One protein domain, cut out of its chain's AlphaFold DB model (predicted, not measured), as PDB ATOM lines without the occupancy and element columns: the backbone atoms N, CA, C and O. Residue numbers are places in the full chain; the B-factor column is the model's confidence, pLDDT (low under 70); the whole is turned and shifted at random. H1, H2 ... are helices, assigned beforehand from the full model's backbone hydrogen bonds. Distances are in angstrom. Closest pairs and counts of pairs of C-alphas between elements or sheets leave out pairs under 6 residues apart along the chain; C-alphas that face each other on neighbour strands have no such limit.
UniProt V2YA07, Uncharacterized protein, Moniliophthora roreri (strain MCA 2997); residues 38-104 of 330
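This is residues 38 to 104 of the 330 residues of an uncharacterized protein of Moniliophthora roreri (strain MCA 2997) (UniProt V2YA07). One long helix, H2, forms the core, and four shorter helices pack on it: H1 folds back from its beginning as a hairpin, H3 crosses it near its other end, and H4 and H5 pack on another side of it. The link of residues 67 to 75 makes a wide turn past the end of H2 before H3. The printed part has 67 residues with five named helices, in the order H1 to H5, and no named strand; the class is all helix, and the helix packing is mostly crossed. The whole is compact, with a radius of gyration of the C-alphas of 11.5 A, and elongated, spanning 36 by 23 by 18 A.

H1 is residues 38 to 47, 14.1 A from first to last C-alpha, beginning at C-alpha 38 at (-28.514, -17.151, 35.329). H2, residues 51 to 66, is the longest at 22.7 A and begins at C-alpha 51 at (-30.835, -2.814, 23.404). H3 is residues 76 to 83, 10.2 A long. H4 is residues 87 to 96, 14.0 A long. H5, residues 99 to 103, is 5.9 A long and ends at C-alpha 103 at (-21.325, 4.540, 19.742).

H2 is the hub, touching the four other helices. H1 and H2 form a helical hairpin, opposite ways at a steep tilt of 37 degrees, only just beyond shallow; of H2, residues 53 to 57 alone touch H1, and the closest C-alphas, of Ser 47 and Val 53, are 5.5 A apart. H3 touches H2 at residues 60 to 65 alone, about perpendicular at 82 degrees, with the C-alphas of Ala 64 and Phe 80 closest at 5.4 A. H1 and H3 only just touch, with 3 pairs of C-alphas within 8 A; the closest, of Leu 39 and Tyr 77, are 4.9 A apart. H4 touches H2 at residues 56 to 60 alone, about perpendicular at 73 degrees, with the C-alphas of Ser 56 and Ile 94 closest at 6.7 A. H5 touches H2 at residues 52 to 56 alone, with the C-alphas of Asp 52 and Phe 101 closest at 4.7 A. H4 and H5 only just touch, only at the corner, with 3 pairs of C-alphas within 8 A; those of Lys 95 and Cys 102 are closest at 6.3 A. H3 and H4 are apart, as are H1 and H4. In H1, H2, H3, H4 and H5 every O i to N i+4 pair is within hydrogen-bond range.

The two C-alphas farthest apart, of Tyr 72 and Gly 104, are 35.8 A apart. The printed part has no cut and no long link; H2 to H3 is a short link of 9 residues, and the other links are tight. The mean pLDDT of the printed part is 77.2, with values under 70 at residue 68 and residues 70 to 74, 86 to 88, 96 to 100 and 102 to 104.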
ATOM      1  N   ASP A  38     -29.312 -18.020  34.459       79.50
ATOM      2  CA  ASP A  38     -28.514 -17.151  35.329       79.50
ATOM      3  C   ASP A  38     -27.907 -15.981  34.530       79.50
ATOM      4  O   ASP A  38     -27.946 -14.819  34.955       79.50
ATOM      5  N   LEU A  39     -27.376 -16.265  33.332       84.56
ATOM      6  CA  LEU A  39     -26.797 -15.251  32.452       84.56
ATOM      7  C   LEU A  39     -27.854 -14.338  31.820       84.56
ATOM      8  O   LEU A  39     -27.599 -13.143  31.660       84.56
ATOM      9  N   GLN A  40     -29.038 -14.865  31.500       85.81
ATOM     10  CA  GLN A  40     -30.165 -14.056  31.022       85.81
ATOM     11  C   GLN A  40     -30.622 -13.060  32.089       85.81
ATOM     12  O   GLN A  40     -30.752 -11.867  31.797       85.81
ATOM     13  N   ASP A  41     -30.808 -13.521  33.327       81.44
ATOM     14  CA  ASP A  41     -31.217 -12.660  34.436       81.44
ATOM     15  C   ASP A  41     -30.128 -11.626  34.766       81.44
ATOM     16  O   ASP A  41     -30.423 -10.448  34.967       81.44
ATOM     17  N   TYR A  42     -28.845 -12.002  34.718       82.69
ATOM     18  CA  TYR A  42     -27.747 -11.043  34.872       82.69
ATOM     19  C   TYR A  42     -27.767  -9.967  33.774       82.69
ATOM     20  O   TYR A  42     -27.689  -8.772  34.081       82.69
ATOM     21  N   PHE A  43     -27.935 -10.362  32.505       88.06
ATOM     22  CA  PHE A  43     -28.015  -9.418  31.387       88.06
ATOM     23  C   PHE A  43     -29.195  -8.475  31.549       88.06
ATOM     24  O   PHE A  43     -29.034  -7.265  31.380       88.06
ATOM     25  N   PHE A  44     -30.366  -8.982  31.924       83.94
ATOM     26  CA  PHE A  44     -31.525  -8.138  32.176       83.94
ATOM     27  C   PHE A  44     -31.296  -7.192  33.360       83.94
ATOM     28  O   PHE A  44     -31.565  -5.997  33.253       83.94
ATOM     29  N   LYS A  45     -30.729  -7.674  34.471       77.75
ATOM     30  CA  LYS A  45     -30.446  -6.854  35.656       77.75
ATOM     31  C   LYS A  45     -29.527  -5.678  35.340       77.75
ATOM     32  O   LYS A  45     -29.830  -4.564  35.770       77.75
ATOM     33  N   ILE A  46     -28.457  -5.902  34.577       78.31
ATOM     34  CA  ILE A  46     -27.452  -4.870  34.287       78.31
ATOM     35  C   ILE A  46     -27.821  -3.973  33.089       78.31
ATOM     36  O   ILE A  46     -27.422  -2.809  33.048       78.31
ATOM     37  N   SER A  47     -28.616  -4.478  32.136       82.88
ATOM     38  CA  SER A  47     -29.068  -3.725  30.954       82.88
ATOM     39  C   SER A  47     -30.410  -3.029  31.137       82.88
ATOM     40  O   SER A  47     -30.672  -2.053  30.442       82.88
ATOM     41  N   LYS A  48     -31.275  -3.543  32.020       82.12
ATOM     42  CA  LYS A  48     -32.703  -3.194  32.106       82.12
ATOM     43  C   LYS A  48     -33.430  -3.256  30.755       82.12
ATOM     44  O   LYS A  48     -34.407  -2.551  30.546       82.12
ATOM     45  N   GLY A  49     -32.947  -4.105  29.841       80.44
ATOM     46  CA  GLY A  49     -33.484  -4.245  28.488       80.44
ATOM     47  C   GLY A  49     -32.998  -3.192  27.489       80.44
ATOM     48  O   GLY A  49     -33.494  -3.164  26.367       80.44
ATOM     49  N   HIS A  50     -32.033  -2.337  27.850       81.75
ATOM     50  CA  HIS A  50     -31.449  -1.385  26.907       81.75
ATOM     51  C   HIS A  50     -30.725  -2.122  25.775       81.75
ATOM     52  O   HIS A  50     -29.702  -2.771  26.008       81.75
ATOM     53  N   ILE A  51     -31.223  -1.974  24.544       82.25
ATOM     54  CA  ILE A  51     -30.835  -2.814  23.404       82.25
ATOM     55  C   ILE A  51     -29.329  -2.801  23.124       82.25
ATOM     56  O   ILE A  51     -28.740  -3.865  22.930       82.25
ATOM     57  N   ASP A  52     -28.683  -1.636  23.187       81.19
ATOM     58  CA  ASP A  52     -27.247  -1.545  22.916       81.19
ATOM     59  C   ASP A  52     -26.404  -2.192  24.016       81.19
ATOM     60  O   ASP A  52     -25.449  -2.903  23.719       81.19
ATOM     61  N   VAL A  53     -26.806  -2.039  25.285       83.69
ATOM     62  CA  VAL A  53     -26.164  -2.722  26.415       83.69
ATOM     63  C   VAL A  53     -26.324  -4.230  26.268       83.69
ATOM     64  O   VAL A  53     -25.353  -4.974  26.374       83.69
ATOM     65  N   THR A  54     -27.545  -4.693  26.011       87.06
ATOM     66  CA  THR A  54     -27.843  -6.115  25.841       87.06
ATOM     67  C   THR A  54     -27.023  -6.701  24.695       87.06
ATOM     68  O   THR A  54     -26.348  -7.710  24.884       87.06
ATOM     69  N   THR A  55     -27.001  -6.042  23.537       85.56
ATOM     70  CA  THR A  55     -26.244  -6.492  22.359       85.56
ATOM     71  C   THR A  55     -24.743  -6.575  22.642       85.56
ATOM     72  O   THR A  55     -24.095  -7.560  22.289       85.56
ATOM     73  N   SER A  56     -24.196  -5.583  23.341       87.00
ATOM     74  CA  SER A  56     -22.809  -5.567  23.809       87.00
ATOM     75  C   SER A  56     -22.473  -6.755  24.718       87.00
ATOM     76  O   SER A  56     -21.469  -7.439  24.512       87.00
ATOM     77  N   LEU A  57     -23.346  -7.076  25.673       88.75
ATOM     78  CA  LEU A  57     -23.171  -8.229  26.561       88.75
ATOM     79  C   LEU A  57     -23.234  -9.563  25.801       88.75
ATOM     80  O   LEU A  57     -22.474 -10.487  26.096       88.75
ATOM     81  N   PHE A  58     -24.087  -9.662  24.778       88.69
ATOM     82  CA  PHE A  58     -24.141 -10.830  23.898       88.69
ATOM     83  C   PHE A  58     -22.831 -11.046  23.127       88.69
ATOM     84  O   PHE A  58     -22.376 -12.189  23.015       88.69
ATOM     85  N   TYR A  59     -22.185  -9.978  22.646       87.56
ATOM     86  CA  TYR A  59     -20.852 -10.074  22.041       87.56
ATOM     87  C   TYR A  59     -19.804 -10.555  23.046       87.56
ATOM     88  O   TYR A  59     -19.070 -11.501  22.761       87.56
ATOM     89  N   MET A  60     -19.801  -9.997  24.256       88.31
ATOM     90  CA  MET A  60     -18.907 -10.443  25.330       88.31
ATOM     91  C   MET A  60     -19.122 -11.917  25.710       88.31
ATOM     92  O   MET A  60     -18.156 -12.628  26.000       88.31
ATOM     93  N   ALA A  61     -20.364 -12.410  25.686       89.06
ATOM     94  CA  ALA A  61     -20.668 -13.825  25.907       89.06
ATOM     95  C   ALA A  61     -20.188 -14.724  24.771       89.06
ATOM     96  O   ALA A  61     -19.712 -15.829  25.037       89.06
ATOM     97  N   MET A  62     -20.256 -14.265  23.518       87.69
ATOM     98  CA  MET A  62     -19.646 -14.987  22.401       87.69
ATOM     99  C   MET A  62     -18.137 -15.113  22.583       87.69
ATOM    100  O   MET A  62     -17.609 -16.218  22.457       87.69
ATOM    101  N   THR A  63     -17.460 -14.024  22.950       86.56
ATOM    102  CA  THR A  63     -16.016 -14.026  23.220       86.56
ATOM    103  C   THR A  63     -15.659 -15.007  24.338       86.56
ATOM    104  O   THR A  63     -14.811 -15.877  24.143       86.56
ATOM    105  N   ALA A  64     -16.364 -14.952  25.474       84.69
ATOM    106  CA  ALA A  64     -16.136 -15.869  26.594       84.69
ATOM    107  C   ALA A  64     -16.416 -17.341  26.230       84.69
ATOM    108  O   ALA A  64     -15.710 -18.241  26.684       84.69
ATOM    109  N   LYS A  65     -17.422 -17.603  25.384       84.12
ATOM    110  CA  LYS A  65     -17.757 -18.951  24.894       84.12
ATOM    111  C   LYS A  65     -16.691 -19.519  23.957       84.12
ATOM    112  O   LYS A  65     -16.459 -20.726  23.955       84.12
ATOM    113  N   MET A  66     -16.109 -18.675  23.106       82.88
ATOM    114  CA  MET A  66     -15.146 -19.099  22.087       82.88
ATOM    115  C   MET A  66     -13.757 -19.395  22.658       82.88
ATOM    116  O   MET A  66     -12.975 -20.083  21.999       82.88
ATOM    117  N   ASP A  67     -13.447 -18.934  23.871       79.62
ATOM    118  CA  ASP A  67     -12.160 -19.222  24.495       79.62
ATOM    119  C   ASP A  67     -12.046 -20.702  24.900       79.62
ATOM    120  O   ASP A  67     -12.791 -21.239  25.726       79.62
ATOM    121  N   ALA A  68     -11.055 -21.368  24.303       65.88
ATOM    122  CA  ALA A  68     -10.773 -22.781  24.500       65.88
ATOM    123  C   ALA A  68     -10.447 -23.147  25.959       65.88
ATOM    124  O   ALA A  68     -10.677 -24.293  26.345       65.88
ATOM    125  N   LYS A  69      -9.962 -22.202  26.774       71.75
ATOM    126  CA  LYS A  69      -9.655 -22.411  28.199       71.75
ATOM    127  C   LYS A  69     -10.898 -22.735  29.020       71.75
ATOM    128  O   LYS A  69     -10.793 -23.434  30.023       71.75
ATOM    129  N   PHE A  70     -12.069 -22.276  28.582       67.56
ATOM    130  CA  PHE A  70     -13.322 -22.412  29.325       67.56
ATOM    131  C   PHE A  70     -14.305 -23.401  28.684       67.56
ATOM    132  O   PHE A  70     -15.422 -23.561  29.170       67.56
ATOM    133  N   LYS A  71     -13.885 -24.137  27.641       63.91
ATOM    134  CA  LYS A  71     -14.713 -25.143  26.942       63.91
ATOM    135  C   LYS A  71     -15.301 -26.235  27.845       63.91
ATOM    136  O   LYS A  71     -16.273 -26.866  27.448       63.91
ATOM    137  N   TYR A  72     -14.709 -26.470  29.016       61.47
ATOM    138  CA  TYR A  72     -15.092 -27.549  29.937       61.47
ATOM    139  C   TYR A  72     -16.021 -27.112  31.068       61.47
ATOM    140  O   TYR A  72     -16.483 -27.949  31.842       61.47
ATOM    141  N   LEU A  73     -16.274 -25.813  31.207       65.62
ATOM    142  CA  LEU A  73     -17.165 -25.324  32.244       65.62
ATOM    143  C   LEU A  73     -18.635 -25.567  31.836       65.62
ATOM    144  O   LEU A  73     -19.006 -25.335  30.683       65.62
ATOM    145  N   PRO A  74     -19.483 -26.044  32.765       69.06
ATOM    146  CA  PRO A  74     -20.803 -26.588  32.438       69.06
ATOM    147  C   PRO A  74     -21.870 -25.532  32.118       69.06
ATOM    148  O   PRO A  74     -22.909 -25.876  31.556       69.06
ATOM    149  N   ARG A  75     -21.654 -24.264  32.490       80.19
ATOM    150  CA  ARG A  75     -22.608 -23.162  32.291       80.19
ATOM    151  C   ARG A  75     -21.896 -21.945  31.720       80.19
ATOM    152  O   ARG A  75     -20.849 -21.557  32.235       80.19
ATOM    153  N   LEU A  76     -22.497 -21.314  30.714       83.19
ATOM    154  CA  LEU A  76     -21.932 -20.133  30.069       83.19
ATOM    155  C   LEU A  76     -21.842 -18.953  31.043       83.19
ATOM    156  O   LEU A  76     -20.890 -18.185  30.952       83.19
ATOM    157  N   TYR A  77     -22.763 -18.846  32.003       81.81
ATOM    158  CA  TYR A  77     -22.680 -17.882  33.099       81.81
ATOM    159  C   TYR A  77     -21.340 -17.934  33.835       81.81
ATOM    160  O   TYR A  77     -20.696 -16.905  34.024       81.81
ATOM    161  N   VAL A  78     -20.883 -19.132  34.212       73.38
ATOM    162  CA  VAL A  78     -19.621 -19.294  34.948       73.38
ATOM    163  C   VAL A  78     -18.449 -18.862  34.070       73.38
ATOM    164  O   VAL A  78     -17.588 -18.119  34.530       73.38
ATOM    165  N   ASN A  79     -18.448 -19.247  32.791       81.31
ATOM    166  CA  ASN A  79     -17.412 -18.834  31.838       81.31
ATOM    167  C   ASN A  79     -17.375 -17.321  31.710       81.31
ATOM    168  O   ASN A  79     -16.305 -16.735  31.777       81.31
ATOM    169  N   PHE A  80     -18.539 -16.702  31.522       84.06
ATOM    170  CA  PHE A  80     -18.672 -15.266  31.358       84.06
ATOM    171  C   PHE A  80     -18.107 -14.525  32.571       84.06
ATOM    172  O   PHE A  80     -17.279 -13.631  32.411       84.06
ATOM    173  N   MET A  81     -18.499 -14.940  33.777       81.00
ATOM    174  CA  MET A  81     -18.063 -14.296  35.014       81.00
ATOM    175  C   MET A  81     -16.570 -14.491  35.293       81.00
ATOM    176  O   MET A  81     -15.922 -13.555  35.743       81.00
ATOM    177  N   VAL A  82     -16.004 -15.662  34.991       73.50
ATOM    178  CA  VAL A  82     -14.558 -15.908  35.148       73.50
ATOM    179  C   VAL A  82     -13.752 -15.167  34.079       73.50
ATOM    180  O   VAL A  82     -12.705 -14.591  34.362       73.50
ATOM    181  N   TYR A  83     -14.235 -15.145  32.838       80.19
ATOM    182  CA  TYR A  83     -13.545 -14.484  31.731       80.19
ATOM    183  C   TYR A  83     -13.437 -12.971  31.949       80.19
ATOM    184  O   TYR A  83     -12.401 -12.364  31.661       80.19
ATOM    185  N   TRP A  84     -14.507 -12.372  32.474       79.19
ATOM    186  CA  TRP A  84     -14.621 -10.941  32.736       79.19
ATOM    187  C   TRP A  84     -14.556 -10.598  34.232       79.19
ATOM    188  O   TRP A  84     -15.138  -9.606  34.657       79.19
ATOM    189  N   GLU A  85     -13.838 -11.398  35.030       72.19
ATOM    190  CA  GLU A  85     -13.801 -11.287  36.501       72.19
ATOM    191  C   GLU A  85     -13.343  -9.913  37.018       72.19
ATOM    192  O   GLU A  85     -13.750  -9.462  38.089       72.19
ATOM    193  N   SER A  86     -12.482  -9.237  36.255       66.38
ATOM    194  CA  SER A  86     -11.975  -7.916  36.602       66.38
ATOM    195  C   SER A  86     -12.903  -6.851  36.047       66.38
ATOM    196  O   SER A  86     -13.152  -6.816  34.841       66.38
ATOM    197  N   GLN A  87     -13.326  -5.923  36.908       66.31
ATOM    198  CA  GLN A  87     -14.075  -4.740  36.495       66.31
ATOM    199  C   GLN A  87     -13.342  -3.977  35.383       66.31
ATOM    200  O   GLN A  87     -13.967  -3.616  34.395       66.31
ATOM    201  N   ASP A  88     -12.022  -3.799  35.475       66.12
ATOM    202  CA  ASP A  88     -11.258  -3.094  34.439       66.12
ATOM    203  C   ASP A  88     -11.299  -3.841  33.106       66.12
ATOM    204  O   ASP A  88     -11.508  -3.235  32.056       66.12
ATOM    205  N   ARG A  89     -11.164  -5.170  33.142       71.25
ATOM    206  CA  ARG A  89     -11.242  -6.006  31.940       71.25
ATOM    207  C   ARG A  89     -12.647  -5.993  31.344       71.25
ATOM    208  O   ARG A  89     -12.780  -5.893  30.130       71.25
ATOM    209  N   PHE A  90     -13.678  -6.062  32.182       80.44
ATOM    210  CA  PHE A  90     -15.076  -5.965  31.773       80.44
ATOM    211  C   PHE A  90     -15.355  -4.613  31.107       80.44
ATOM    212  O   PHE A  90     -15.917  -4.565  30.017       80.44
ATOM    213  N   MET A  91     -14.911  -3.508  31.710       76.12
ATOM    214  CA  MET A  91     -15.108  -2.163  31.160       76.12
ATOM    215  C   MET A  91     -14.304  -1.939  29.877       76.12
ATOM    216  O   MET A  91     -14.802  -1.306  28.947       76.12
ATOM    217  N   GLN A  92     -13.092  -2.492  29.780       75.00
ATOM    218  CA  GLN A  92     -12.318  -2.492  28.536       75.00
ATOM    219  C   GLN A  92     -13.002  -3.307  27.437       75.00
ATOM    220  O   GLN A  92     -13.017  -2.868  26.293       75.00
ATOM    221  N   ALA A  93     -13.606  -4.447  27.764       78.00
ATOM    222  CA  ALA A  93     -14.390  -5.231  26.813       78.00
ATOM    223  C   ALA A  93     -15.622  -4.465  26.341       78.00
ATOM    224  O   ALA A  93     -15.885  -4.398  25.147       78.00
ATOM    225  N   ILE A  94     -16.326  -3.799  27.260       78.12
ATOM    226  CA  ILE A  94     -17.430  -2.910  26.902       78.12
ATOM    227  C   ILE A  94     -16.950  -1.790  25.960       78.12
ATOM    228  O   ILE A  94     -17.637  -1.455  25.002       78.12
ATOM    229  N   LYS A  95     -15.751  -1.245  26.188       72.50
ATOM    230  CA  LYS A  95     -15.161  -0.206  25.333       72.50
ATOM    231  C   LYS A  95     -14.739  -0.719  23.950       72.50
ATOM    232  O   LYS A  95     -14.900   0.003  22.972       72.50
ATOM    233  N   ASN A  96     -14.152  -1.912  23.884       69.31
ATOM    234  CA  ASN A  96     -13.452  -2.406  22.694       69.31
ATOM    235  C   ASN A  96     -14.300  -3.367  21.846       69.31
ATOM    236  O   ASN A  96     -14.210  -3.338  20.623       69.31
ATOM    237  N   ASP A  97     -15.110  -4.212  22.484       60.78
ATOM    238  CA  ASP A  97     -15.876  -5.289  21.834       60.78
ATOM    239  C   ASP A  97     -17.362  -4.931  21.653       60.78
ATOM    240  O   ASP A  97     -18.117  -5.632  20.977       60.78
ATOM    241  N   ALA A  98     -17.798  -3.835  22.271       58.84
ATOM    242  CA  ALA A  98     -19.195  -3.468  22.456       58.84
ATOM    243  C   ALA A  98     -19.498  -2.135  21.763       58.84
ATOM    244  O   ALA A  98     -19.984  -1.157  22.335       58.84
ATOM    245  N   ASP A  99     -19.216  -2.163  20.463       60.88
ATOM    246  CA  ASP A  99     -19.316  -1.047  19.530       60.88
ATOM    247  C   ASP A  99     -20.689  -0.354  19.596       60.88
ATOM    248  O   ASP A  99     -20.779   0.865  19.530       60.88
ATOM    249  N   ASN A 100     -21.771  -1.108  19.810       67.75
ATOM    250  CA  ASN A 100     -23.128  -0.555  19.851       67.75
ATOM    251  C   ASN A 100     -23.388   0.299  21.097       67.75
ATOM    252  O   ASN A 100     -23.949   1.383  20.980       67.75
ATOM    253  N   PHE A 101     -22.945  -0.153  22.274       73.94
ATOM    254  CA  PHE A 101     -23.109   0.619  23.510       73.94
ATOM    255  C   PHE A 101     -22.263   1.892  23.483       73.94
ATOM    256  O   PHE A 101     -22.761   2.958  23.820       73.94
ATOM    257  N   CYS A 102     -21.006   1.807  23.038       68.12
ATOM    258  CA  CYS A 102     -20.096   2.953  23.062       68.12
ATOM    259  C   CYS A 102     -20.305   3.971  21.933       68.12
ATOM    260  O   CYS A 102     -19.919   5.126  22.106       68.12
ATOM    261  N   ARG A 103     -20.935   3.594  20.811       65.31
ATOM    262  CA  ARG A 103     -21.325   4.540  19.742       65.31
ATOM    263  C   ARG A 103     -22.292   5.610  20.233       65.31
ATOM    264  O   ARG A 103     -22.233   6.745  19.776       65.31
ATOM    265  N   GLY A 104     -23.165   5.237  21.160       60.50
ATOM    266  CA  GLY A 104     -24.065   6.149  21.842       60.50
ATOM    267  C   GLY A 104     -23.510   6.569  23.195       60.50
ATOM    268  O   GLY A 104     -24.242   6.477  24.161       60.50
TER     269      GLY A 104